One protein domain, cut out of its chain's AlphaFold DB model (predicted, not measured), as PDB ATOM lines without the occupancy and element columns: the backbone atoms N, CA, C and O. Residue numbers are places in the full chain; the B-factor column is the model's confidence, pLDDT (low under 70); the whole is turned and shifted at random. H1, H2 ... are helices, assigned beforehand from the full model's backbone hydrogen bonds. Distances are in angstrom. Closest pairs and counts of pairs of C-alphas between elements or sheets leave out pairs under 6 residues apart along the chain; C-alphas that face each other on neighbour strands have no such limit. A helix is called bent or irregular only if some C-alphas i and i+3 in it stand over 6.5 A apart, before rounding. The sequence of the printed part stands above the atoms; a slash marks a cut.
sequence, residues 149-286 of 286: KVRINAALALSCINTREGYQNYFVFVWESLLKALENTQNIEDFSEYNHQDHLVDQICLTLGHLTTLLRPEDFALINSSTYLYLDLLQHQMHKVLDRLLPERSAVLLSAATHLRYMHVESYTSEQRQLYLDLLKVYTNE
ATOM      1  N   LYS A 149     212.090 -55.384  69.232       90.06
ATOM      2  CA  LYS A 149     211.724 -55.280  70.660       90.06
ATOM      3  C   LYS A 149     212.678 -54.371  71.430       90.06
ATOM      4  O   LYS A 149     212.239 -53.664  72.341       90.06
ATOM      5  N   VAL A 150     213.965 -54.381  71.080       91.38
ATOM      6  CA  VAL A 150     214.951 -53.442  71.637       91.38
ATOM      7  C   VAL A 150     214.640 -52.018  71.175       91.38
ATOM      8  O   VAL A 150     214.605 -51.123  72.017       91.38
ATOM      9  N   ARG A 151     214.330 -51.822  69.885       93.75
ATOM     10  CA  ARG A 151     213.930 -50.518  69.320       93.75
ATOM     11  C   ARG A 151     212.699 -49.941  70.024       93.75
ATOM     12  O   ARG A 151     212.730 -48.799  70.473       93.75
ATOM     13  N   ILE A 152     211.666 -50.763  70.217       94.62
ATOM     14  CA  ILE A 152     210.440 -50.415  70.950       94.62
ATOM     15  C   ILE A 152     210.777 -49.960  72.373       94.62
ATOM     16  O   ILE A 152     210.320 -48.911  72.811       94.62
ATOM     17  N   ASN A 153     211.609 -50.711  73.104       94.38
ATOM     18  CA  ASN A 153     211.948 -50.340  74.482       94.38
ATOM     19  C   ASN A 153     212.825 -49.091  74.562       94.38
ATOM     20  O   ASN A 153     212.707 -48.343  75.525       94.38
ATOM     21  N   ALA A 154     213.682 -48.848  73.570       95.19
ATOM     22  CA  ALA A 154     214.460 -47.620  73.506       95.19
ATOM     23  C   ALA A 154     213.559 -46.394  73.257       95.19
ATOM     24  O   ALA A 154     213.700 -45.389  73.953       95.19
ATOM     25  N   ALA A 155     212.577 -46.499  72.354       97.12
ATOM     26  CA  ALA A 155     211.590 -45.439  72.121       97.12
ATOM     27  C   ALA A 155     210.717 -45.193  73.364       97.12
ATOM     28  O   ALA A 155     210.559 -44.055  73.796       97.12
ATOM     29  N   LEU A 156     210.240 -46.263  74.013       95.81
ATOM     30  CA  LEU A 156     209.500 -46.172  75.275       95.81
ATOM     31  C   LEU A 156     210.330 -45.539  76.403       95.81
ATOM     32  O   LEU A 156     209.801 -44.788  77.218       95.81
ATOM     33  N   ALA A 157     211.634 -45.816  76.470       93.62
ATOM     34  CA  ALA A 157     212.501 -45.189  77.462       93.62
ATOM     35  C   ALA A 157     212.549 -43.664  77.277       93.62
ATOM     36  O   ALA A 157     212.474 -42.932  78.262       93.62
ATOM     37  N   LEU A 158     212.597 -43.179  76.028       94.06
ATOM     38  CA  LEU A 158     212.562 -41.745  75.737       94.06
ATOM     39  C   LEU A 158     211.243 -41.088  76.149       94.06
ATOM     40  O   LEU A 158     211.287 -39.937  76.571       94.06
ATOM     41  N   SER A 159     210.098 -41.778  76.093       94.56
ATOM     42  CA  SER A 159     208.814 -41.220  76.556       94.56
ATOM     43  C   SER A 159     208.631 -41.245  78.079       94.56
ATOM     44  O   SER A 159     207.673 -40.674  78.590       94.56
ATOM     45  N   CYS A 160     209.542 -41.862  78.839       91.31
ATOM     46  CA  CYS A 160     209.451 -41.886  80.304       91.31
ATOM     47  C   CYS A 160     209.831 -40.546  80.966       91.31
ATOM     48  O   CYS A 160     209.591 -40.365  82.163       91.31
ATOM     49  N   ILE A 161     210.421 -39.611  80.214       89.56
ATOM     50  CA  ILE A 161     210.786 -38.270  80.686       89.56
ATOM     51  C   ILE A 161     209.558 -37.362  80.607       89.56
ATOM     52  O   ILE A 161     209.163 -36.935  79.529       89.56
ATOM     53  N   ASN A 162     208.973 -37.021  81.753       89.38
ATOM     54  CA  ASN A 162     207.674 -36.335  81.801       89.38
ATOM     55  C   ASN A 162     207.751 -34.796  81.815       89.38
ATOM     56  O   ASN A 162     206.729 -34.144  82.004       89.38
ATOM     57  N   THR A 163     208.939 -34.202  81.672       90.44
ATOM     58  CA  THR A 163     209.126 -32.740  81.697       90.44
ATOM     59  C   THR A 163     210.016 -32.272  80.551       90.44
ATOM     60  O   THR A 163     210.956 -32.964  80.153       90.44
ATOM     61  N   ARG A 164     209.758 -31.062  80.039       91.88
ATOM     62  CA  ARG A 164     210.554 -30.451  78.961       91.88
ATOM     63  C   ARG A 164     212.012 -30.231  79.379       91.88
ATOM     64  O   ARG A 164     212.916 -30.390  78.560       91.88
ATOM     65  N   GLU A 165     212.244 -29.916  80.650       89.62
ATOM     66  CA  GLU A 165     213.562 -29.753  81.273       89.62
ATOM     67  C   GLU A 165     214.352 -31.061  81.310       89.62
ATOM     68  O   GLU A 165     215.579 -31.045  81.217       89.62
ATOM     69  N   GLY A 166     213.668 -32.205  81.421       86.56
ATOM     70  CA  GLY A 166     214.314 -33.512  81.466       86.56
ATOM     71  C   GLY A 166     215.152 -33.795  80.217       86.56
ATOM     72  O   GLY A 166     216.264 -34.312  80.341       86.56
ATOM     73  N   TYR A 167     214.674 -33.357  79.047       89.62
ATOM     74  CA  TYR A 167     215.379 -33.467  77.766       89.62
ATOM     75  C   TYR A 167     216.493 -32.429  77.573       89.62
ATOM     76  O   TYR A 167     217.354 -32.631  76.722       89.62
ATOM     77  N   GLN A 168     216.502 -31.325  78.328       88.56
ATOM     78  CA  GLN A 168     217.477 -30.235  78.172       88.56
ATOM     79  C   GLN A 168     217.604 -29.771  76.700       88.56
ATOM     80  O   GLN A 168     216.597 -29.501  76.037       88.56
ATOM     81  N   ASN A 169     218.835 -29.685  76.188       90.25
ATOM     82  CA  ASN A 169     219.190 -29.362  74.806       90.25
ATOM     83  C   ASN A 169     218.984 -30.532  73.822       90.25
ATOM     84  O   ASN A 169     219.126 -30.334  72.620       90.25
ATOM     85  N   TYR A 170     218.611 -31.726  74.296       94.50
ATOM     86  CA  TYR A 170     218.399 -32.916  73.462       94.50
ATOM     87  C   TYR A 170     216.973 -33.068  72.934       94.50
ATOM     88  O   TYR A 170     216.711 -33.999  72.180       94.50
ATOM     89  N   PHE A 171     216.044 -32.180  73.293       95.88
ATOM     90  CA  PHE A 171     214.641 -32.304  72.879       95.88
ATOM     91  C   PHE A 171     214.475 -32.379  71.351       95.88
ATOM     92  O   PHE A 171     213.875 -33.321  70.839       95.88
ATOM     93  N   VAL A 172     215.085 -31.436  70.623       97.31
ATOM     94  CA  VAL A 172     215.063 -31.403  69.149       97.31
ATOM     95  C   VAL A 172     215.800 -32.608  68.561       97.31
ATOM     96  O   VAL A 172     215.297 -33.257  67.652       97.31
ATOM     97  N   PHE A 173     216.949 -32.981  69.132       97.25
ATOM     98  CA  PHE A 173     217.697 -34.166  68.704       97.25
ATOM     99  C   PHE A 173     216.862 -35.455  68.815       97.25
ATOM    100  O   PHE A 173     216.847 -36.274  67.895       97.25
ATOM    101  N   VAL A 174     216.148 -35.633  69.928       97.56
ATOM    102  CA  VAL A 174     215.264 -36.782  70.151       97.56
ATOM    103  C   VAL A 174     214.101 -36.777  69.158       97.56
ATOM    104  O   VAL A 174     213.808 -37.820  68.575       97.56
ATOM    105  N   TRP A 175     213.486 -35.615  68.921       98.50
ATOM    106  CA  TRP A 175     212.438 -35.444  67.913       98.50
ATOM    107  C   TRP A 175     212.908 -35.901  66.525       98.50
ATOM    108  O   TRP A 175     212.310 -36.789  65.921       98.50
ATOM    109  N   GLU A 176     214.031 -35.361  66.050       98.44
ATOM    110  CA  GLU A 176     214.617 -35.725  64.757       98.44
ATOM    111  C   GLU A 176     214.979 -37.210  64.661       98.44
ATOM    112  O   GLU A 176     214.763 -37.841  63.625       98.44
ATOM    113  N   SER A 177     215.532 -37.777  65.734       98.25
ATOM    114  CA  SER A 177     215.921 -39.189  65.780       98.25
ATOM    115  C   SER A 177     214.716 -40.114  65.627       98.25
ATOM    116  O   SER A 177     214.804 -41.130  64.941       98.25
ATOM    117  N   LEU A 178     213.575 -39.753  66.221       98.56
ATOM    118  CA  LEU A 178     212.334 -40.513  66.096       98.56
ATOM    119  C   LEU A 178     211.742 -40.422  64.688       98.56
ATOM    120  O   LEU A 178     211.286 -41.441  64.175       98.56
ATOM    121  N   LEU A 179     211.798 -39.255  64.038       98.44
ATOM    122  CA  LEU A 179     211.350 -39.112  62.647       98.44
ATOM    123  C   LEU A 179     212.199 -39.960  61.687       98.44
ATOM    124  O   LEU A 179     211.657 -40.716  60.883       98.44
ATOM    125  N   LYS A 180     213.529 -39.918  61.834       97.88
ATOM    126  CA  LYS A 180     214.454 -40.773  61.067       97.88
ATOM    127  C   LYS A 180     214.194 -42.254  61.321       97.88
ATOM    128  O   LYS A 180     214.218 -43.066  60.398       97.88
ATOM    129  N   ALA A 181     213.929 -42.626  62.572       96.94
ATOM    130  CA  ALA A 181     213.595 -43.999  62.901       96.94
ATOM    131  C   ALA A 181     212.258 -44.443  62.296       96.94
ATOM    132  O   ALA A 181     212.167 -45.590  61.865       96.94
ATOM    133  N   LEU A 182     211.258 -43.555  62.237       96.56
ATOM    134  CA  LEU A 182     209.962 -43.809  61.601       96.56
ATOM    135  C   LEU A 182     210.107 -44.060  60.094       96.56
ATOM    136  O   LEU A 182     209.470 -44.959  59.552       96.56
ATOM    137  N   GLU A 183     210.973 -43.305  59.416       95.75
ATOM    138  CA  GLU A 183     211.348 -43.588  58.026       95.75
ATOM    139  C   GLU A 183     212.052 -44.940  57.915       95.75
ATOM    140  O   GLU A 183     211.682 -45.777  57.090       95.75
ATOM    141  N   ASN A 184     213.025 -45.201  58.792       93.38
ATOM    142  CA  ASN A 184     213.767 -46.453  58.761       93.38
ATOM    143  C   ASN A 184     212.879 -47.682  59.002       93.38
ATOM    144  O   ASN A 184     213.195 -48.746  58.472       93.38
ATOM    145  N   THR A 185     211.753 -47.571  59.719       90.44
ATOM    146  CA  THR A 185     210.847 -48.718  59.870       90.44
ATOM    147  C   THR A 185     210.294 -49.205  58.535       90.44
ATOM    148  O   THR A 185     209.850 -50.344  58.478       90.44
ATOM    149  N   GLN A 186     210.305 -48.394  57.471       84.00
ATOM    150  CA  GLN A 186     209.872 -48.808  56.130       84.00
ATOM    151  C   GLN A 186     210.904 -49.704  55.419       84.00
ATOM    152  O   GLN A 186     210.555 -50.412  54.477       84.00
ATOM    153  N   ASN A 187     212.156 -49.720  55.886       80.56
ATOM    154  CA  ASN A 187     213.257 -50.480  55.299       80.56
ATOM    155  C   ASN A 187     213.486 -51.781  56.082       80.56
ATOM    156  O   ASN A 187     214.382 -51.868  56.922       80.56
ATOM    157  N   ILE A 188     212.654 -52.795  55.829       68.31
ATOM    158  CA  ILE A 188     212.801 -54.111  56.464       68.31
ATOM    159  C   ILE A 188     213.713 -55.001  55.621       68.31
ATOM    160  O   ILE A 188     213.357 -55.399  54.514       68.31
ATOM    161  N   GLU A 189     214.861 -55.369  56.185       67.06
ATOM    162  CA  GLU A 189     215.762 -56.369  55.598       67.06
ATOM    163  C   GLU A 189     215.383 -57.809  56.001       67.06
ATOM    164  O   GLU A 189     215.623 -58.746  55.241       67.06
ATOM    165  N   ASP A 190     214.751 -57.993  57.169       68.69
ATOM    166  CA  ASP A 190     214.366 -59.301  57.715       68.69
ATOM    167  C   ASP A 190     212.840 -59.445  57.848       68.69
ATOM    168  O   ASP A 190     212.205 -58.920  58.765       68.69
ATOM    169  N   PHE A 191     212.244 -60.215  56.935       66.62
ATOM    170  CA  PHE A 191     210.806 -60.490  56.903       66.62
ATOM    171  C   PHE A 191     210.272 -61.186  58.168       66.62
ATOM    172  O   PHE A 191     209.070 -61.117  58.427       66.62
ATOM    173  N   SER A 192     211.121 -61.840  58.970       66.50
ATOM    174  CA  SER A 192     210.687 -62.502  60.211       66.50
ATOM    175  C   SER A 192     210.273 -61.516  61.311       66.50
ATOM    176  O   SER A 192     209.472 -61.854  62.184       66.50
ATOM    177  N   GLU A 193     210.745 -60.273  61.227       67.50
ATOM    178  CA  GLU A 193     210.459 -59.201  62.180       67.50
ATOM    179  C   GLU A 193     209.268 -58.321  61.741       67.50
ATOM    180  O   GLU A 193     208.835 -57.450  62.495       67.50
ATOM    181  N   TYR A 194     208.664 -58.571  60.568       67.56
ATOM    182  CA  TYR A 194     207.566 -57.762  60.005       67.56
ATOM    183  C   TYR A 194     206.404 -57.544  60.994       67.56
ATOM    184  O   TYR A 194     205.919 -56.431  61.163       67.56
ATOM    185  N   ASN A 195     206.019 -58.576  61.754       69.12
ATOM    186  CA  ASN A 195     204.941 -58.479  62.752       69.12
ATOM    187  C   ASN A 195     205.257 -57.523  63.923       69.12
ATOM    188  O   ASN A 195     204.357 -57.116  64.652       69.12
ATOM    189  N   HIS A 196     206.529 -57.193  64.154       80.44
ATOM    190  CA  HIS A 196     206.957 -56.259  65.196       80.44
ATOM    191  C   HIS A 196     207.164 -54.829  64.671       80.44
ATOM    192  O   HIS A 196     207.275 -53.909  65.483       80.44
ATOM    193  N   GLN A 197     207.154 -54.626  63.349       87.81
ATOM    194  CA  GLN A 197     207.251 -53.308  62.717       87.81
ATOM    195  C   GLN A 197     206.100 -52.399  63.153       87.81
ATOM    196  O   GLN A 197     206.340 -51.273  63.582       87.81
ATOM    197  N   ASP A 198     204.864 -52.902  63.116       90.06
ATOM    198  CA  ASP A 198     203.682 -52.136  63.518       90.06
ATOM    199  C   ASP A 198     203.775 -51.657  64.968       90.06
ATOM    200  O   ASP A 198     203.494 -50.497  65.258       90.06
ATOM    201  N   HIS A 199     204.262 -52.514  65.866       92.88
ATOM    202  CA  HIS A 199     204.472 -52.151  67.265       92.88
ATOM    203  C   HIS A 199     205.586 -51.120  67.458       92.88
ATOM    204  O   HIS A 199     205.517 -50.305  68.379       92.88
ATOM    205  N   LEU A 200     206.620 -51.140  66.612       94.50
ATOM    206  CA  LEU A 200     207.637 -50.097  66.623       94.50
ATOM    207  C   LEU A 200     207.069 -48.765  66.128       94.50
ATOM    208  O   LEU A 200     207.300 -47.750  66.779       94.50
ATOM    209  N   VAL A 201     206.304 -48.775  65.035       95.56
ATOM    210  CA  VAL A 201     205.607 -47.583  64.530       95.56
ATOM    211  C   VAL A 201     204.676 -47.017  65.603       95.56
ATOM    212  O   VAL A 201     204.776 -45.832  65.910       95.56
ATOM    213  N   ASP A 202     203.858 -47.863  66.241       95.69
ATOM    214  CA  ASP A 202     202.993 -47.469  67.361       95.69
ATOM    215  C   ASP A 202     203.804 -46.752  68.440       95.69
ATOM    216  O   ASP A 202     203.487 -45.629  68.826       95.69
ATOM    217  N   GLN A 203     204.885 -47.376  68.911       97.25
ATOM    218  CA  GLN A 203     205.678 -46.814  69.994       97.25
ATOM    219  C   GLN A 203     206.386 -45.512  69.594       97.25
ATOM    220  O   GLN A 203     206.467 -44.600  70.419       97.25
ATOM    221  N   ILE A 204     206.882 -45.388  68.359       98.00
ATOM    222  CA  ILE A 204     207.488 -44.144  67.862       98.00
ATOM    223  C   ILE A 204     206.436 -43.031  67.809       98.00
ATOM    224  O   ILE A 204     206.679 -41.954  68.351       98.00
ATOM    225  N   CYS A 205     205.251 -43.295  67.251       97.88
ATOM    226  CA  CYS A 205     204.143 -42.338  67.201       97.88
ATOM    227  C   CYS A 205     203.690 -41.908  68.603       97.88
ATOM    228  O   CYS A 205     203.549 -40.715  68.862       97.88
ATOM    229  N   LEU A 206     203.547 -42.849  69.543       98.00
ATOM    230  CA  LEU A 206     203.233 -42.545  70.945       98.00
ATOM    231  C   LEU A 206     204.316 -41.679  71.604       98.00
ATOM    232  O   LEU A 206     204.002 -40.779  72.382       98.00
ATOM    233  N   THR A 207     205.588 -41.913  71.274       98.38
ATOM    234  CA  THR A 207     206.718 -41.131  71.799       98.38
ATOM    235  C   THR A 207     206.757 -39.721  71.197       98.38
ATOM    236  O   THR A 207     206.981 -38.759  71.925       98.38
ATOM    237  N   LEU A 208     206.477 -39.566  69.898       98.62
ATOM    238  CA  LEU A 208     206.331 -38.261  69.236       98.62
ATOM    239  C   LEU A 208     205.127 -37.475  69.770       98.62
ATOM    240  O   LEU A 208     205.240 -36.274  70.026       98.62
ATOM    241  N   GLY A 209     204.003 -38.150  70.023       98.19
ATOM    242  CA  GLY A 209     202.855 -37.554  70.704       98.19
ATOM    243  C   GLY A 209     203.219 -37.078  72.108       98.19
ATOM    244  O   GLY A 209     202.926 -35.941  72.463       98.19
ATOM    245  N   HIS A 210     203.953 -37.888  72.875       98.00
ATOM    246  CA  HIS A 210     204.472 -37.481  74.183       98.00
ATOM    247  C   HIS A 210     205.341 -36.218  74.095       98.00
ATOM    248  O   HIS A 210     205.067 -35.241  74.788       98.00
ATOM    249  N   LEU A 211     206.331 -36.182  73.197       98.38
ATOM    250  CA  LEU A 211     207.157 -34.987  72.965       98.38
ATOM    251  C   LEU A 211     206.304 -33.777  72.573       98.38
ATOM    252  O   LEU A 211     206.559 -32.671  73.040       98.38
ATOM    253  N   THR A 212     205.253 -33.987  71.782       98.31
ATOM    254  CA  THR A 212     204.318 -32.923  71.398       98.31
ATOM    255  C   THR A 212     203.603 -32.330  72.608       98.31
ATOM    256  O   THR A 212     203.436 -31.119  72.648       98.31
ATOM    257  N   THR A 213     203.272 -33.116  73.640       97.88
ATOM    258  CA  THR A 213     202.703 -32.571  74.894       97.88
ATOM    259  C   THR A 213     203.680 -31.691  75.684       97.88
ATOM    260  O   THR A 213     203.278 -30.992  76.610       97.88
ATOM    261  N   LEU A 214     204.968 -31.721  75.333       97.19
ATOM    262  CA  LEU A 214     206.031 -30.943  75.965       97.19
ATOM    263  C   LEU A 214     206.559 -29.813  75.067       97.19
ATOM    264  O   LEU A 214     207.444 -29.074  75.506       97.19
ATOM    265  N   LEU A 215     206.043 -29.672  73.839       96.50
ATOM    266  CA  LEU A 215     206.482 -28.649  72.887       96.50
ATOM    267  C   LEU A 215     206.264 -27.240  73.432       96.50
ATOM    268  O   LEU A 215     205.206 -26.923  73.986       96.50
ATOM    269  N   ARG A 216     207.245 -26.373  73.187       94.62
ATOM    270  CA  ARG A 216     207.166 -24.938  73.459       94.62
ATOM    271  C   ARG A 216     207.199 -24.116  72.168       94.62
ATOM    272  O   ARG A 216     207.679 -24.614  71.150       94.62
ATOM    273  N   PRO A 217     206.721 -22.858  72.181       92.94
ATOM    274  CA  PRO A 217     206.749 -21.981  71.008       92.94
ATOM    275  C   PRO A 217     208.110 -21.874  70.310       92.94
ATOM    276  O   PRO A 217     208.185 -21.893  69.081       92.94
ATOM    277  N   GLU A 218     209.191 -21.805  71.081       92.31
ATOM    278  CA  GLU A 218     210.560 -21.723  70.573       92.31
ATOM    279  C   GLU A 218     210.998 -22.971  69.792       92.31
ATOM    280  O   GLU A 218     211.812 -22.861  68.874       92.31
ATOM    281  N   ASP A 219     210.429 -24.142  70.095       95.38
ATOM    282  CA  ASP A 219     210.814 -25.402  69.461       95.38
ATOM    283  C   ASP A 219     210.357 -25.450  67.991       95.38
ATOM    284  O   ASP A 219     211.046 -26.048  67.166       95.38
ATOM    285  N   PHE A 220     209.258 -24.769  67.621       95.44
ATOM    286  CA  PHE A 220     208.687 -24.804  66.262       95.44
ATOM    287  C   PHE A 220     209.675 -24.373  65.182       95.44
ATOM    288  O   PHE A 220     209.710 -24.974  64.114       95.44
ATOM    289  N   ALA A 221     210.494 -23.352  65.451       94.94
ATOM    290  CA  ALA A 221     211.508 -22.913  64.495       94.94
ATOM    291  C   ALA A 221     212.617 -23.965  64.323       94.94
ATOM    292  O   ALA A 221     213.151 -24.130  63.230       94.94
ATOM    293  N   LEU A 222     212.942 -24.689  65.398       96.88
ATOM    294  CA  LEU A 222     214.028 -25.665  65.429       96.88
ATOM    295  C   LEU A 222     213.632 -26.986  64.762       96.88
ATOM    296  O   LEU A 222     214.430 -27.557  64.029       96.88
ATOM    297  N   ILE A 223     212.397 -27.453  64.977       97.62
ATOM    298  CA  ILE A 223     211.914 -28.724  64.415       97.62
ATOM    299  C   ILE A 223     211.350 -28.588  62.994       97.62
ATOM    300  O   ILE A 223     210.981 -29.598  62.394       97.62
ATOM    301  N   ASN A 224     211.245 -27.370  62.453       96.75
ATOM    302  CA  ASN A 224     210.539 -27.087  61.200       96.75
ATOM    303  C   ASN A 224     211.060 -27.918  60.024       96.75
ATOM    304  O   ASN A 224     210.325 -28.700  59.424       96.75
ATOM    305  N   SER A 225     212.356 -27.796  59.741       97.25
ATOM    306  CA  SER A 225     212.995 -28.437  58.590       97.25
ATOM    307  C   SER A 225     212.911 -29.959  58.664       97.25
ATOM    308  O   SER A 225     212.551 -30.609  57.684       97.25
ATOM    309  N   SER A 226     213.202 -30.538  59.833       97.56
ATOM    310  CA  SER A 226     213.131 -31.985  60.027       97.56
ATOM    311  C   SER A 226     211.702 -32.504  59.959       97.56
ATOM    312  O   SER A 226     211.469 -33.576  59.422       97.56
ATOM    313  N   THR A 227     210.733 -31.757  60.492       98.12
ATOM    314  CA  THR A 227     209.335 -32.198  60.489       98.12
ATOM    315  C   THR A 227     208.771 -32.162  59.079       98.12
ATOM    316  O   THR A 227     208.170 -33.146  58.668       98.12
ATOM    317  N   TYR A 228     209.033 -31.108  58.299       98.19
ATOM    318  CA  TYR A 228     208.598 -31.046  56.900       98.19
ATOM    319  C   TYR A 228     209.239 -32.111  56.016       98.19
ATOM    320  O   TYR A 228     208.567 -32.637  55.134       98.19
ATOM    321  N   LEU A 229     210.496 -32.482  56.279       98.12
ATOM    322  CA  LEU A 229     211.154 -33.580  55.568       98.12
ATOM    323  C   LEU A 229     210.386 -34.909  55.702       98.12
ATOM    324  O   LEU A 229     210.389 -35.710  54.773       98.12
ATOM    325  N   TYR A 230     209.719 -35.126  56.838       98.19
ATOM    326  CA  TYR A 230     209.035 -36.378  57.170       98.19
ATOM    327  C   TYR A 230     207.516 -36.232  57.330       98.19
ATOM    328  O   TYR A 230     206.873 -37.170  57.801       98.19
ATOM    329  N   LEU A 231     206.929 -35.088  56.967       97.94
ATOM    330  CA  LEU A 231     205.554 -34.735  57.340       97.94
ATOM    331  C   LEU A 231     204.525 -35.717  56.777       97.94
ATOM    332  O   LEU A 231     203.692 -36.214  57.532       97.94
ATOM    333  N   ASP A 232     204.621 -36.044  55.488       97.12
ATOM    334  CA  ASP A 232     203.677 -36.952  54.826       97.12
ATOM    335  C   ASP A 232     203.712 -38.353  55.454       97.12
ATOM    336  O   ASP A 232     202.675 -38.960  55.731       97.12
ATOM    337  N   LEU A 233     204.920 -38.856  55.734       97.25
ATOM    338  CA  LEU A 233     205.107 -40.139  56.407       97.25
ATOM    339  C   LEU A 233     204.555 -40.093  57.833       97.25
ATOM    340  O   LEU A 233     203.840 -41.009  58.242       97.25
ATOM    341  N   LEU A 234     204.895 -39.046  58.587       97.69
ATOM    342  CA  LEU A 234     204.449 -38.861  59.961       97.69
ATOM    343  C   LEU A 234     202.924 -38.840  60.031       97.69
ATOM    344  O   LEU A 234     202.352 -39.578  60.829       97.69
ATOM    345  N   GLN A 235     202.273 -38.045  59.181       97.12
ATOM    346  CA  GLN A 235     200.820 -37.953  59.120       97.12
ATOM    347  C   GLN A 235     200.201 -39.313  58.785       97.12
ATOM    348  O   GLN A 235     199.348 -39.800  59.526       97.12
ATOM    349  N   HIS A 236     200.686 -39.973  57.728       96.12
ATOM    350  CA  HIS A 236     200.171 -41.275  57.312       96.12
ATOM    351  C   HIS A 236     200.265 -42.335  58.419       96.12
ATOM    352  O   HIS A 236     199.303 -43.066  58.668       96.12
ATOM    353  N   GLN A 237     201.420 -42.435  59.084       95.75
ATOM    354  CA  GLN A 237     201.611 -43.410  60.157       95.75
ATOM    355  C   GLN A 237     200.812 -43.030  61.405       95.75
ATOM    356  O   GLN A 237     200.202 -43.906  62.011       95.75
ATOM    357  N   MET A 238     200.747 -41.748  61.770       96.75
ATOM    358  CA  MET A 238     199.990 -41.301  62.940       96.75
ATOM    359  C   MET A 238     198.492 -41.588  62.795       96.75
ATOM    360  O   MET A 238     197.894 -42.129  63.722       96.75
ATOM    361  N   HIS A 239     197.895 -41.315  61.628       95.19
ATOM    362  CA  HIS A 239     196.489 -41.646  61.360       95.19
ATOM    363  C   HIS A 239     196.237 -43.154  61.424       95.19
ATOM    364  O   HIS A 239     195.321 -43.593  62.112       95.19
ATOM    365  N   LYS A 240     197.113 -43.975  60.826       93.31
ATOM    366  CA  LYS A 240     197.039 -45.441  60.964       93.31
ATOM    367  C   LYS A 240     197.088 -45.904  62.420       93.31
ATOM    368  O   LYS A 240     196.365 -46.827  62.795       93.31
ATOM    369  N   VAL A 241     197.953 -45.293  63.229       94.19
ATOM    370  CA  VAL A 241     198.090 -45.596  64.658       94.19
ATOM    371  C   VAL A 241     196.826 -45.191  65.421       94.19
ATOM    372  O   VAL A 241     196.333 -45.978  66.226       94.19
ATOM    373  N   LEU A 242     196.274 -44.006  65.146       92.75
ATOM    374  CA  LEU A 242     195.023 -43.521  65.739       92.75
ATOM    375  C   LEU A 242     193.831 -44.425  65.405       92.75
ATOM    376  O   LEU A 242     193.027 -44.706  66.290       92.75
ATOM    377  N   ASP A 243     193.754 -44.926  64.172       90.94
ATOM    378  CA  ASP A 243     192.659 -45.790  63.723       90.94
ATOM    379  C   ASP A 243     192.713 -47.195  64.342       90.94
ATOM    380  O   ASP A 243     191.674 -47.829  64.539       90.94
ATOM    381  N   ARG A 244     193.916 -47.712  64.646       90.12
ATOM    382  CA  ARG A 244     194.085 -49.084  65.160       90.12
ATOM    383  C   ARG A 244     194.214 -49.191  66.676       90.12
ATOM    384  O   ARG A 244     193.890 -50.244  67.230       90.12
ATOM    385  N   LEU A 245     194.754 -48.177  67.354       89.81
ATOM    386  CA  LEU A 245     194.977 -48.244  68.797       89.81
ATOM    387  C   LEU A 245     193.688 -47.981  69.572       89.81
ATOM    388  O   LEU A 245     192.930 -47.059  69.286       89.81
ATOM    389  N   LEU A 246     193.487 -48.767  70.629       87.44
ATOM    390  CA  LEU A 246     192.406 -48.534  71.581       87.44
ATOM    391  C   LEU A 246     192.576 -47.169  72.279       87.44
ATOM    392  O   LEU A 246     193.721 -46.776  72.539       87.44
ATOM    393  N   PRO A 247     191.475 -46.485  72.652       81.81
ATOM    394  CA  PRO A 247     191.518 -45.161  73.277       81.81
ATOM    395  C   PRO A 247     192.450 -45.061  74.493       81.81
ATOM    396  O   PRO A 247     193.147 -44.065  74.672       81.81
ATOM    397  N   GLU A 248     192.528 -46.110  75.317       83.88
ATOM    398  CA  GLU A 248     193.386 -46.134  76.507       83.88
ATOM    399  C   GLU A 248     194.877 -46.128  76.148       83.88
ATOM    400  O   GLU A 248     195.702 -45.636  76.916       83.88
ATOM    401  N   ARG A 249     195.234 -46.671  74.978       84.75
ATOM    402  CA  ARG A 249     196.615 -46.722  74.478       84.75
ATOM    403  C   ARG A 249     196.992 -45.493  73.657       84.75
ATOM    404  O   ARG A 249     198.176 -45.192  73.570       84.75
ATOM    405  N   SER A 250     196.018 -44.778  73.093       88.62
ATOM    406  CA  SER A 250     196.228 -43.564  72.291       88.62
ATOM    407  C   SER A 250     195.982 -42.257  73.059       88.62
ATOM    408  O   SER A 250     196.139 -41.178  72.489       88.62
ATOM    409  N   ALA A 251     195.680 -42.313  74.362       93.31
ATOM    410  CA  ALA A 251     195.404 -41.139  75.202       93.31
ATOM    411  C   ALA A 251     196.480 -40.034  75.130       93.31
ATOM    412  O   ALA A 251     196.165 -38.842  75.192       93.31
ATOM    413  N   VAL A 252     197.754 -40.405  74.955       96.00
ATOM    414  CA  VAL A 252     198.850 -39.437  74.785       96.00
ATOM    415  C   VAL A 252     198.749 -38.657  73.467       96.00
ATOM    416  O   VAL A 252     199.070 -37.474  73.439       96.00
ATOM    417  N   LEU A 253     198.232 -39.268  72.397       96.44
ATOM    418  CA  LEU A 253     198.032 -38.608  71.101       96.44
ATOM    419  C   LEU A 253     196.883 -37.592  71.174       96.44
ATOM    420  O   LEU A 253     196.988 -36.483  70.657       96.44
ATOM    421  N   LEU A 254     195.818 -37.924  71.909       93.94
ATOM    422  CA  LEU A 254     194.742 -36.976  72.219       93.94
ATOM    423  C   LEU A 254     195.252 -35.806  73.071       93.94
ATOM    424  O   LEU A 254     194.879 -34.651  72.849       93.94
ATOM    425  N   SER A 255     196.135 -36.095  74.029       96.19
ATOM    426  CA  SER A 255     196.794 -35.074  74.847       96.19
ATOM    427  C   SER A 255     197.689 -34.169  73.995       96.19
ATOM    428  O   SER A 255     197.700 -32.963  74.212       96.19
ATOM    429  N   ALA A 256     198.369 -34.719  72.985       97.50
ATOM    430  CA  ALA A 256     199.180 -33.963  72.032       97.50
ATOM    431  C   ALA A 256     198.333 -32.980  71.210       97.50
ATOM    432  O   ALA A 256     198.638 -31.788  71.176       97.50
ATOM    433  N   ALA A 257     197.219 -33.446  70.631       96.19
ATOM    434  CA  ALA A 257     196.271 -32.577  69.927       96.19
ATOM    435  C   ALA A 257     195.718 -31.475  70.844       96.19
ATOM    436  O   ALA A 257     195.598 -30.315  70.449       96.19
ATOM    437  N   THR A 258     195.392 -31.834  72.086       96.44
ATOM    438  CA  THR A 258     194.878 -30.898  73.090       96.44
ATOM    439  C   THR A 258     195.917 -29.836  73.443       96.44
ATOM    440  O   THR A 258     195.590 -28.653  73.448       96.44
ATOM    441  N   HIS A 259     197.169 -30.237  73.676       97.06
ATOM    442  CA  HIS A 259     198.276 -29.324  73.955       97.06
ATOM    443  C   HIS A 259     198.452 -28.303  72.834       97.06
ATOM    444  O   HIS A 259     198.450 -27.106  73.103       97.06
ATOM    445  N   LEU A 260     198.502 -28.766  71.578       96.62
ATOM    446  CA  LEU A 260     198.599 -27.892  70.408       96.62
ATOM    447  C   LEU A 260     197.453 -26.869  70.375       96.62
ATOM    448  O   LEU A 260     197.712 -25.675  70.256       96.62
ATOM    449  N   ARG A 261     196.195 -27.295  70.566       95.31
ATOM    450  CA  ARG A 261     195.024 -26.392  70.553       95.31
ATOM    451  C   ARG A 261     195.076 -25.283  71.607       95.31
ATOM    452  O   ARG A 261     194.481 -24.231  71.392       95.31
ATOM    453  N   TYR A 262     195.754 -25.514  72.730       94.38
ATOM    454  CA  TYR A 262     195.918 -24.520  73.793       94.38
ATOM    455  C   TYR A 262     197.175 -23.652  73.638       94.38
ATOM    456  O   TYR A 262     197.393 -22.756  74.454       94.38
ATOM    457  N   MET A 263     198.000 -23.867  72.607       92.94
ATOM    458  CA  MET A 263     199.160 -23.011  72.363       92.94
ATOM    459  C   MET A 263     198.738 -21.632  71.841       92.94
ATOM    460  O   MET A 263     197.957 -21.498  70.899       92.94
ATOM    461  N   HIS A 264     199.314 -20.579  72.421       89.81
ATOM    462  CA  HIS A 264     199.113 -19.204  71.968       89.81
ATOM    463  C   HIS A 264     200.010 -18.896  70.757       89.81
ATOM    464  O   HIS A 264     201.193 -18.599  70.907       89.81
ATOM    465  N   VAL A 265     199.439 -18.953  69.549       87.50
ATOM    466  CA  VAL A 265     200.167 -18.825  68.262       87.50
ATOM    467  C   VAL A 265     200.173 -17.409  67.662       87.50
ATOM    468  O   VAL A 265     200.469 -17.204  66.479       87.50
ATOM    469  N   GLU A 266     199.806 -16.401  68.449       86.25
ATOM    470  CA  GLU A 266     199.695 -15.004  67.999       86.25
ATOM    471  C   GLU A 266     201.059 -14.409  67.629       86.25
ATOM    472  O   GLU A 266     201.164 -13.678  66.647       86.25
ATOM    473  N   SER A 267     202.105 -14.786  68.368       89.75
ATOM    474  CA  SER A 267     203.492 -14.354  68.162       89.75
ATOM    475  C   SER A 267     204.258 -15.177  67.119       89.75
ATOM    476  O   SER A 267     205.425 -14.890  66.858       89.75
ATOM    477  N   TYR A 268     203.634 -16.204  66.535       92.69
ATOM    478  CA  TYR A 268     204.307 -17.106  65.603       92.69
ATOM    479  C   TYR A 268     204.544 -16.411  64.264       92.69
ATOM    480  O   TYR A 268     203.675 -15.708  63.741       92.69
ATOM    481  N   THR A 269     205.704 -16.676  63.666       94.44
ATOM    482  CA  THR A 269     205.950 -16.369  62.253       94.44
ATOM    483  C   THR A 269     205.004 -17.169  61.352       94.44
ATOM    484  O   THR A 269     204.421 -18.174  61.769       94.44
ATOM    485  N   SER A 270     204.864 -16.757  60.089       93.44
ATOM    486  CA  SER A 270     204.041 -17.479  59.109       93.44
ATOM    487  C   SER A 270     204.455 -18.948  58.966       93.44
ATOM    488  O   SER A 270     203.591 -19.817  58.903       93.44
ATOM    489  N   GLU A 271     205.760 -19.231  58.982       93.38
ATOM    490  CA  GLU A 271     206.307 -20.591  58.892       93.38
ATOM    491  C   GLU A 271     205.969 -21.423  60.133       93.38
ATOM    492  O   GLU A 271     205.439 -22.524  60.014       93.38
ATOM    493  N   GLN A 272     206.183 -20.875  61.335       94.19
ATOM    494  CA  GLN A 272     205.830 -21.564  62.584       94.19
ATOM    495  C   GLN A 272     204.326 -21.830  62.682       94.19
ATOM    496  O   GLN A 272     203.913 -22.884  63.163       94.19
ATOM    497  N   ARG A 273     203.493 -20.883  62.232       94.88
ATOM    498  CA  ARG A 273     202.035 -21.048  62.210       94.88
ATOM    499  C   ARG A 273     201.615 -22.142  61.233       94.88
ATOM    500  O   ARG A 273     200.710 -22.905  61.556       94.88
ATOM    501  N   GLN A 274     202.265 -22.232  60.075       95.81
ATOM    502  CA  GLN A 274     201.989 -23.288  59.105       95.81
ATOM    503  C   GLN A 274     202.357 -24.664  59.677       95.81
ATOM    504  O   GLN A 274     201.506 -25.549  59.697       95.81
ATOM    505  N   LEU A 275     203.549 -24.802  60.272       96.69
ATOM    506  CA  LEU A 275     203.958 -26.046  60.931       96.69
ATOM    507  C   LEU A 275     203.009 -26.438  62.067       96.69
ATOM    508  O   LEU A 275     202.666 -27.606  62.213       96.69
ATOM    509  N   TYR A 276     202.566 -25.471  62.870       96.38
ATOM    510  CA  TYR A 276     201.560 -25.688  63.906       96.38
ATOM    511  C   TYR A 276     200.259 -26.279  63.354       96.38
ATOM    512  O   TYR A 276     199.764 -27.268  63.896       96.38
ATOM    513  N   LEU A 277     199.722 -25.707  62.274       95.75
ATOM    514  CA  LEU A 277     198.504 -26.213  61.644       95.75
ATOM    515  C   LEU A 277     198.710 -27.619  61.075       95.75
ATOM    516  O   LEU A 277     197.825 -28.463  61.197       95.75
ATOM    517  N   ASP A 278     199.871 -27.881  60.481       97.06
ATOM    518  CA  ASP A 278     200.185 -29.186  59.904       97.06
ATOM    519  C   ASP A 278     200.396 -30.252  60.991       97.06
ATOM    520  O   ASP A 278     199.868 -31.355  60.875       97.06
ATOM    521  N   LEU A 279     201.048 -29.913  62.109       97.06
ATOM    522  CA  LEU A 279     201.135 -30.791  63.279       97.06
ATOM    523  C   LEU A 279     199.769 -31.046  63.915       97.06
ATOM    524  O   LEU A 279     199.517 -32.159  64.363       97.06
ATOM    525  N   LEU A 280     198.866 -30.064  63.939       96.25
ATOM    526  CA  LEU A 280     197.512 -30.297  64.440       96.25
ATOM    527  C   LEU A 280     196.804 -31.378  63.607       96.25
ATOM    528  O   LEU A 280     196.262 -32.315  64.187       96.25
ATOM    529  N   LYS A 281     196.924 -31.315  62.272       96.19
ATOM    530  CA  LYS A 281     196.400 -32.332  61.337       96.19
ATOM    531  C   LYS A 281     197.065 -33.702  61.467       96.19
ATOM    532  O   LYS A 281     196.462 -34.703  61.100       96.19
ATOM    533  N   VAL A 282     198.302 -33.783  61.962       97.12
ATOM    534  CA  VAL A 282     198.950 -35.076  62.253       97.12
ATOM    535  C   VAL A 282     198.199 -35.821  63.362       97.12
ATOM    536  O   VAL A 282     198.081 -37.041  63.306       97.12
ATOM    537  N   TYR A 283     197.666 -35.101  64.354       95.31
ATOM    538  CA  TYR A 283     196.983 -35.695  65.511       95.31
ATOM    539  C   TYR A 283     195.452 -35.690  65.414       95.31
ATOM    540  O   TYR A 283     194.782 -36.206  66.310       95.31
ATOM    541  N   THR A 284     194.886 -35.119  64.351       87.44
ATOM    542  CA  THR A 284     193.445 -35.115  64.083       87.44
ATOM    543  C   THR A 284     193.164 -35.816  62.760       87.44
ATOM    544  O   THR A 284     193.806 -35.516  61.760       87.44
ATOM    545  N   ASN A 285     192.172 -36.706  62.717       68.25
ATOM    546  CA  ASN A 285     191.674 -37.304  61.465       68.25
ATOM    547  C   ASN A 285     190.802 -36.307  60.653       68.25
ATOM    548  O   ASN A 285     189.848 -36.718  59.994       68.25
ATOM    549  N   GLU A 286     191.083 -35.004  60.763       57.19
ATOM    550  CA  GLU A 286     190.354 -33.890  60.130       57.19
ATOM    551  C   GLU A 286     191.124 -33.321  58.934       57.19
ATOM    552  O   GLU A 286     192.366 -33.181  59.041       57.19
TER     553      GLU A 286
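Overview. This is residues 149 to 286 of the 286 residues of an uncharacterized protein of Photinus pyralis (UniProt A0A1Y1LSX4). The long helix H3 runs through the middle of a helical body, with H1 and H2 packed on one side of it and H5 and H6 on the other. H7 packs on H5 and H6, and H4 bridges H2 and H7. The printed part has 138 residues with seven named helices, H1 to H7 in chain order, and no named strand; its class is all helix. It is compact, with a radius of gyration of the C-alphas of 14.5 A, and only just elongated, spanning 49 by 33 by 28 A.

Arrangement. Begin at H3, residues 191 to 212, the hub, which touches four other helices and has a kink of 36 degrees near residue 198. H1, residues 149 to 159, touches it at a shallow tilt of 2 degrees, the same way; the closest C-alphas, of Ile 152 and Leu 200, are 5.2 A apart. H2, residues 168 to 184, forms a hairpin with H3, touching residues 201 to 211 of H3 alone; look for the closest C-alphas at Leu 178 and Ile 204, 6.3 A apart. H5, residues 231 to 244, touches H3 about perpendicular, at 78 degrees, with residues 237 to 241 of H5 alone and residues 201 to 205 of H3 alone; the closest C-alphas, of Asp 202 and Val 241, are 5.9 A apart. H6, residues 247 to 261, touches residues 206 to 212 of H3 alone at a steep tilt of 40 degrees, with the closest C-alphas, of Gly 209 and Leu 253, 5.0 A apart. H7, residues 270 to 283, forms a hairpin with H6, their closest C-alphas, of Ala 257 and Tyr 283, 5.5 A apart. H5, H6 and H7 are a bundle, up and down, each running against the one before it. H4, residues 219 to 229, touches residues 172 to 179 of H2 alone, the closest C-alphas being Glu 176 and Ser 226 at 6.2 A, and residues 271 to 276 of H7 alone, the closest being Phe 220 and Gln 272 at 5.7 A. Every O i to N i+4 pair is within hydrogen-bond range in H1, H5 and H7, against 11 of 13 in H2, 14 of 18 in H3, 5 of 7 in H4 and 9 of 11 in H6.

Along the chain. Find C-alpha 191 at (210.806, -60.490, 56.903); from there H3 runs 31.8 A to C-alpha 212 at (204.318, -32.923, 71.398). H2 measures 25.6 A, H7 20.6 A, H5 20.0 A, H6 19.3 A, H4 16.1 A and H1 15.5 A. H2, H3, H4 and H6 are irregular: C-alphas 169 and 172 are 7.3 A apart, 192 and 195 7.5 A, 222 and 225 7.5 A, 249 and 252 7.6 A.

Size, cuts and confidence. The C-alphas farthest apart, of Ser 192 and Glu 266, are 49.4 A apart. The printed part has no cut and no long link. Residues 188 to 195 and 285 to 286 have pLDDT under 70.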